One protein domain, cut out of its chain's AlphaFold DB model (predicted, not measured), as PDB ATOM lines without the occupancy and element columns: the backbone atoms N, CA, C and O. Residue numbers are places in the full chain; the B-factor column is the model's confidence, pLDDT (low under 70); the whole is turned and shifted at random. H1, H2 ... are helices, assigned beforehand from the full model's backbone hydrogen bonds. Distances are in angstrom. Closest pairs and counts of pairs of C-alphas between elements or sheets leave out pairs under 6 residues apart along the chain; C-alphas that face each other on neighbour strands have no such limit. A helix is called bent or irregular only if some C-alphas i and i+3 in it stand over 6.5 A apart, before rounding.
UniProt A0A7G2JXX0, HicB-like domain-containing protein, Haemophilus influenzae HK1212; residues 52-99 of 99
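Overview. This is residues 52 to 99 of the 99 residues of the protein "HicB-like domain-containing protein" of Haemophilus influenzae HK1212 (UniProt A0A7G2JXX0). Two helices meet nearly at a right angle: the start of H2, residues 79 to 82, packs on residues 65 to 69 of H1, and residues 86 to 99 stick out as a long arm. Residues 54 to 61, of which 59 to 61 belong to H1, stick out as well. The 48 printed residues, with two named helices, H1 then H2, and no named strand, are all helix in class and loose, with a radius of gyration of the C-alphas of 12.6 A and spans of 37 by 26 by 21 A.

Along the chain. Find C-alpha 59 at (-2.159, 22.950, 11.591); there H1, residues 59 to 71, begins and runs 18.5 A. H2, residues 79 to 97, runs 27.5 A to C-alpha 97 at (-26.424, 6.175, 4.651). It has a kink of 27 degrees near residue 91 and is irregular, with C-alphas 93 and 96 7.8 A apart.

Arrangement. H1 and H2 touch, about perpendicular at 74 degrees; look at their closest C-alphas, Val 69 and Arg 79, 6.7 A apart. Every O i to N i+4 pair is within hydrogen-bond range in H1, 13 of 15 in H2.

Size, cuts and confidence. The C-alphas farthest apart, Ala 70 and Met 99, are 37.2 A apart. The printed part has no cut, the link is short, and residues 95 to 99 have pLDDT under 70.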
ATOM      1  N   ARG A  52      -1.135   9.394  -4.929       87.75
ATOM      2  CA  ARG A  52      -0.638  10.520  -4.130       87.75
ATOM      3  C   ARG A  52      -1.561  11.718  -4.318       87.75
ATOM      4  O   ARG A  52      -1.682  12.226  -5.427       87.75
ATOM      5  N   ILE A  53      -2.152  12.186  -3.224       90.69
ATOM      6  CA  ILE A  53      -3.032  13.359  -3.198       90.69
ATOM      7  C   ILE A  53      -2.381  14.507  -2.417       90.69
ATOM      8  O   ILE A  53      -1.596  14.272  -1.497       90.69
ATOM      9  N   ASN A  54      -2.712  15.748  -2.775       94.31
ATOM     10  CA  ASN A  54      -2.370  16.941  -1.998       94.31
ATOM     11  C   ASN A  54      -3.634  17.428  -1.281       94.31
ATOM     12  O   ASN A  54      -4.659  17.621  -1.929       94.31
ATOM     13  N   VAL A  55      -3.566  17.620   0.037       93.19
ATOM     14  CA  VAL A  55      -4.713  18.020   0.870       93.19
ATOM     15  C   VAL A  55      -4.348  19.191   1.777       93.19
ATOM     16  O   VAL A  55      -3.199  19.319   2.202       93.19
ATOM     17  N   SER A  56      -5.331  20.029   2.102       95.62
ATOM     18  CA  SER A  56      -5.195  21.103   3.090       95.62
ATOM     19  C   SER A  56      -5.828  20.668   4.408       95.62
ATOM     20  O   SER A  56      -7.004  20.320   4.446       95.62
ATOM     21  N   LEU A  57      -5.052  20.692   5.493       95.50
ATOM     22  CA  LEU A  57      -5.503  20.344   6.841       95.50
ATOM     23  C   LEU A  57      -5.147  21.479   7.810       95.50
ATOM     24  O   LEU A  57      -4.085  22.087   7.653       95.50
ATOM     25  N   PRO A  58      -5.977  21.754   8.832       97.50
ATOM     26  CA  PRO A  58      -5.611  22.682   9.895       97.50
ATOM     27  C   PRO A  58      -4.320  22.254  10.608       97.50
ATOM     28  O   PRO A  58      -4.136  21.070  10.901       97.50
ATOM     29  N   GLU A  59      -3.459  23.214  10.954       96.94
ATOM     30  CA  GLU A  59      -2.159  22.950  11.591       96.94
ATOM     31  C   GLU A  59      -2.297  22.108  12.867       96.94
ATOM     32  O   GLU A  59      -1.619  21.091  13.027       96.94
ATOM     33  N   TYR A  60      -3.250  22.468  13.734       97.19
ATOM     34  CA  TYR A  60      -3.488  21.745  14.984       97.19
ATOM     35  C   TYR A  60      -3.825  20.264  14.745       97.19
ATOM     36  O   TYR A  60      -3.449  19.403  15.544       97.19
ATOM     37  N   LEU A  61      -4.538  19.950  13.656       96.69
ATOM     38  CA  LEU A  61      -4.922  18.584  13.318       96.69
ATOM     39  C   LEU A  61      -3.697  17.802  12.849       96.69
ATOM     40  O   LEU A  61      -3.473  16.692  13.329       96.69
ATOM     41  N   LEU A  62      -2.870  18.407  11.993       96.12
ATOM     42  CA  LEU A  62      -1.627  17.799  11.531       96.12
ATOM     43  C   LEU A  62      -0.695  17.477  12.710       96.12
ATOM     44  O   LEU A  62      -0.222  16.348  12.824       96.12
ATOM     45  N   THR A  63      -0.526  18.409  13.655       97.12
ATOM     46  CA  THR A  63       0.272  18.171  14.870       97.12
ATOM     47  C   THR A  63      -0.283  17.022  15.717       97.12
ATOM     48  O   THR A  63       0.474  16.232  16.284       97.12
ATOM     49  N   ARG A  64      -1.613  16.901  15.832       96.94
ATOM     50  CA  ARG A  64      -2.238  15.794  16.573       96.94
ATOM     51  C   ARG A  64      -2.026  14.448  15.888       96.94
ATOM     52  O   ARG A  64      -1.774  13.469  16.589       96.94
ATOM     53  N   ILE A  65      -2.109  14.407  14.558       96.31
ATOM     54  CA  ILE A  65      -1.827  13.202  13.768       96.31
ATOM     55  C   ILE A  65      -0.374  12.775  13.987       96.31
ATOM     56  O   ILE A  65      -0.132  11.624  14.334       96.31
ATOM     57  N   ASP A  66       0.577  13.704  13.900       95.81
ATOM     58  CA  ASP A  66       2.001  13.413  14.102       95.81
ATOM     59  C   ASP A  66       2.295  12.809  15.466       95.81
ATOM     60  O   ASP A  66       2.953  11.773  15.568       95.81
ATOM     61  N   ARG A  67       1.751  13.417  16.525       96.88
ATOM     62  CA  ARG A  67       1.892  12.896  17.888       96.88
ATOM     63  C   ARG A  67       1.298  11.499  18.019       96.88
ATOM     64  O   ARG A  67       1.871  10.660  18.705       96.88
ATOM     65  N   ARG A  68       0.156  11.242  17.372       95.50
ATOM     66  CA  ARG A  68      -0.503   9.935  17.410       95.50
ATOM     67  C   ARG A  68       0.316   8.867  16.688       95.50
ATOM     68  O   ARG A  68       0.485   7.790  17.248       95.50
ATOM     69  N   VAL A  69       0.823   9.166  15.495       96.00
ATOM     70  CA  VAL A  69       1.665   8.244  14.718       96.00
ATOM     71  C   VAL A  69       2.956   7.940  15.477       96.00
ATOM     72  O   VAL A  69       3.310   6.778  15.617       96.00
ATOM     73  N   ALA A  70       3.605   8.955  16.054       94.81
ATOM     74  CA  ALA A  70       4.813   8.763  16.856       94.81
ATOM     75  C   ALA A  70       4.562   7.915  18.116       94.81
ATOM     76  O   ALA A  70       5.357   7.036  18.438       94.81
ATOM     77  N   ALA A  71       3.450   8.151  18.821       95.00
ATOM     78  CA  ALA A  71       3.103   7.407  20.033       95.00
ATOM     79  C   ALA A  71       2.663   5.956  19.761       95.00
ATOM     80  O   ALA A  71       2.812   5.102  20.628       95.00
ATOM     81  N   MET A  72       2.109   5.678  18.579       93.62
ATOM     82  CA  MET A  72       1.597   4.362  18.178       93.62
ATOM     83  C   MET A  72       2.346   3.829  16.950       93.62
ATOM     84  O   MET A  72       1.729   3.318  16.018       93.62
ATOM     85  N   GLY A  73       3.676   3.959  16.929       85.06
ATOM     86  CA  GLY A  73       4.506   3.569  15.779       85.06
ATOM     87  C   GLY A  73       4.485   2.069  15.449       85.06
ATOM     88  O   GLY A  73       4.873   1.669  14.358       85.06
ATOM     89  N   ASN A  74       4.001   1.232  16.370       86.19
ATOM     90  CA  ASN A  74       3.729  -0.187  16.128       86.19
ATOM     91  C   ASN A  74       2.416  -0.435  15.364       86.19
ATOM     92  O   ASN A  74       2.240  -1.512  14.805       86.19
ATOM     93  N   TYR A  75       1.498   0.534  15.352       84.62
ATOM     94  CA  TYR A  75       0.176   0.422  14.737       84.62
ATOM     95  C   TYR A  75       0.050   1.285  13.476       84.62
ATOM     96  O   TYR A  75      -0.552   0.872  12.487       84.62
ATOM     97  N   TYR A  76       0.646   2.480  13.477       90.25
ATOM     98  CA  TYR A  76       0.680   3.368  12.318       90.25
ATOM     99  C   TYR A  76       2.100   3.490  11.779       90.25
ATOM    100  O   TYR A  76       3.023   3.867  12.494       90.25
ATOM    101  N   LYS A  77       2.245   3.236  10.479       88.06
ATOM    102  CA  LYS A  77       3.534   3.328   9.780       88.06
ATOM    103  C   LYS A  77       3.922   4.781   9.495       88.06
ATOM    104  O   LYS A  77       5.077   5.159   9.639       88.06
ATOM    105  N   ASP A  78       2.948   5.579   9.066       92.62
ATOM    106  CA  ASP A  78       3.112   6.979   8.686       92.62
ATOM    107  C   ASP A  78       1.752   7.712   8.703       92.62
ATOM    108  O   ASP A  78       0.708   7.126   9.015       92.62
ATOM    109  N   ARG A  79       1.761   9.012   8.368       93.75
ATOM    110  CA  ARG A  79       0.549   9.848   8.264       93.75
ATOM    111  C   ARG A  79      -0.456   9.293   7.256       93.75
ATOM    112  O   ARG A  79      -1.655   9.353   7.509       93.75
ATOM    113  N   SER A  80       0.017   8.772   6.125       92.06
ATOM    114  CA  SER A  80      -0.844   8.240   5.069       92.06
ATOM    115  C   SER A  80      -1.557   6.976   5.543       92.06
ATOM    116  O   SER A  80      -2.759   6.851   5.339       92.06
ATOM    117  N   HIS A  81      -0.855   6.081   6.243       90.56
ATOM    118  CA  HIS A  81      -1.446   4.891   6.853       90.56
ATOM    119  C   HIS A  81      -2.484   5.270   7.924       90.56
ATOM    120  O   HIS A  81      -3.571   4.697   7.962       90.56
ATOM    121  N   PHE A  82      -2.203   6.283   8.750       94.12
ATOM    122  CA  PHE A  82      -3.189   6.803   9.703       94.12
ATOM    123  C   PHE A  82      -4.455   7.324   9.004       94.12
ATOM    124  O   PHE A  82      -5.563   6.954   9.391       94.12
ATOM    125  N   LEU A  83      -4.296   8.161   7.974       94.06
ATOM    126  CA  LEU A  83      -5.414   8.756   7.238       94.06
ATOM    127  C   LEU A  83      -6.242   7.703   6.493       94.06
ATOM    128  O   LEU A  83      -7.465   7.774   6.537       94.06
ATOM    129  N   ALA A  84      -5.599   6.705   5.880       89.56
ATOM    130  CA  ALA A  84      -6.291   5.593   5.231       89.56
ATOM    131  C   ALA A  84      -7.145   4.804   6.237       89.56
ATOM    132  O   ALA A  84      -8.337   4.612   6.019       89.56
ATOM    133  N   ASN A  85      -6.573   4.437   7.389       88.19
ATOM    134  CA  ASN A  85      -7.305   3.724   8.439       88.19
ATOM    135  C   ASN A  85      -8.461   4.550   9.016       88.19
ATOM    136  O   ASN A  85      -9.488   3.987   9.391       88.19
ATOM    137  N   ALA A  86      -8.299   5.870   9.124       91.62
ATOM    138  CA  ALA A  86      -9.369   6.760   9.560       91.62
ATOM    139  C   ALA A  86     -10.496   6.836   8.519       91.62
ATOM    140  O   ALA A  86     -11.659   6.699   8.887       91.62
ATOM    141  N   ALA A  87     -10.153   6.979   7.235       90.06
ATOM    142  CA  ALA A  87     -11.119   6.995   6.140       90.06
ATOM    143  C   ALA A  87     -11.903   5.679   6.047       90.06
ATOM    144  O   ALA A  87     -13.125   5.718   5.976       90.06
ATOM    145  N   HIS A  88     -11.236   4.521   6.144       83.81
ATOM    146  CA  HIS A  88     -11.925   3.227   6.178       83.81
ATOM    147  C   HIS A  88     -12.934   3.146   7.325       83.81
ATOM    148  O   HIS A  88     -14.073   2.743   7.113       83.81
ATOM    149  N   ARG A  89     -12.549   3.562   8.539       85.19
ATOM    150  CA  ARG A  89     -13.463   3.558   9.695       85.19
ATOM    151  C   ARG A  89     -14.666   4.472   9.483       85.19
ATOM    152  O   ARG A  89     -15.770   4.074   9.833       85.19
ATOM    153  N   GLU A  90     -14.448   5.660   8.924       89.25
ATOM    154  CA  GLU A  90     -15.515   6.624   8.638       89.25
ATOM    155  C   GLU A  90     -16.502   6.077   7.598       89.25
ATOM    156  O   GLU A  90     -17.709   6.089   7.826       89.25
ATOM    157  N   LEU A  91     -15.989   5.516   6.497       81.50
ATOM    158  CA  LEU A  91     -16.805   4.895   5.451       81.50
ATOM    159  C   LEU A  91     -17.600   3.700   5.995       81.50
ATOM    160  O   LEU A  91     -18.796   3.583   5.745       81.50
ATOM    161  N   HIS A  92     -16.981   2.846   6.815       79.31
ATOM    162  CA  HIS A  92     -17.693   1.736   7.453       79.31
ATOM    163  C   HIS A  92     -18.800   2.208   8.402       79.31
ATOM    164  O   HIS A  92     -19.902   1.659   8.368       79.31
ATOM    165  N   ALA A  93     -18.538   3.233   9.221       79.06
ATOM    166  CA  ALA A  93     -19.510   3.777  10.171       79.06
ATOM    167  C   ALA A  93     -20.739   4.416   9.497       79.06
ATOM    168  O   ALA A  93     -21.783   4.568  10.135       79.06
ATOM    169  N   HIS A  94     -20.628   4.795   8.222       77.62
ATOM    170  CA  HIS A  94     -21.699   5.437   7.460       77.62
ATOM    171  C   HIS A  94     -22.162   4.659   6.227       77.62
ATOM    172  O   HIS A  94     -22.967   5.185   5.463       77.62
ATOM    173  N   SER A  95     -21.767   3.390   6.102       66.81
ATOM    174  CA  SER A  95     -22.195   2.515   5.003       66.81
ATOM    175  C   SER A  95     -23.723   2.388   4.856       66.81
ATOM    176  O   SER A  95     -24.210   2.225   3.743       66.81
ATOM    177  N   ASP A  96     -24.493   2.562   5.937       63.28
ATOM    178  CA  ASP A  96     -25.965   2.523   5.909       63.28
ATOM    179  C   ASP A  96     -26.623   3.790   5.320       63.28
ATOM    180  O   ASP A  96     -27.818   3.788   5.043       63.28
ATOM    181  N   LYS A  97     -25.886   4.899   5.168       60.12
ATOM    182  CA  LYS A  97     -26.424   6.175   4.651       60.12
ATOM    183  C   LYS A  97     -26.294   6.328   3.134       60.12
ATOM    184  O   LYS A  97     -26.856   7.272   2.585       60.12
ATOM    185  N   GLU A  98     -25.534   5.450   2.487       52.88
ATOM    186  CA  GLU A  98     -25.303   5.465   1.038       52.88
ATOM    187  C   GLU A  98     -26.176   4.445   0.278       52.88
ATOM    188  O   GLU A  98     -26.115   4.410  -0.950       52.88
ATOM    189  N   MET A  99     -26.999   3.655   0.989       46.19
ATOM    190  CA  MET A  99     -27.988   2.726   0.413       46.19
ATOM    191  C   MET A  99     -29.378   3.350   0.269       46.19
ATOM    192  O   MET A  99     -29.820   4.051   1.207       46.19
TER     193      MET A  99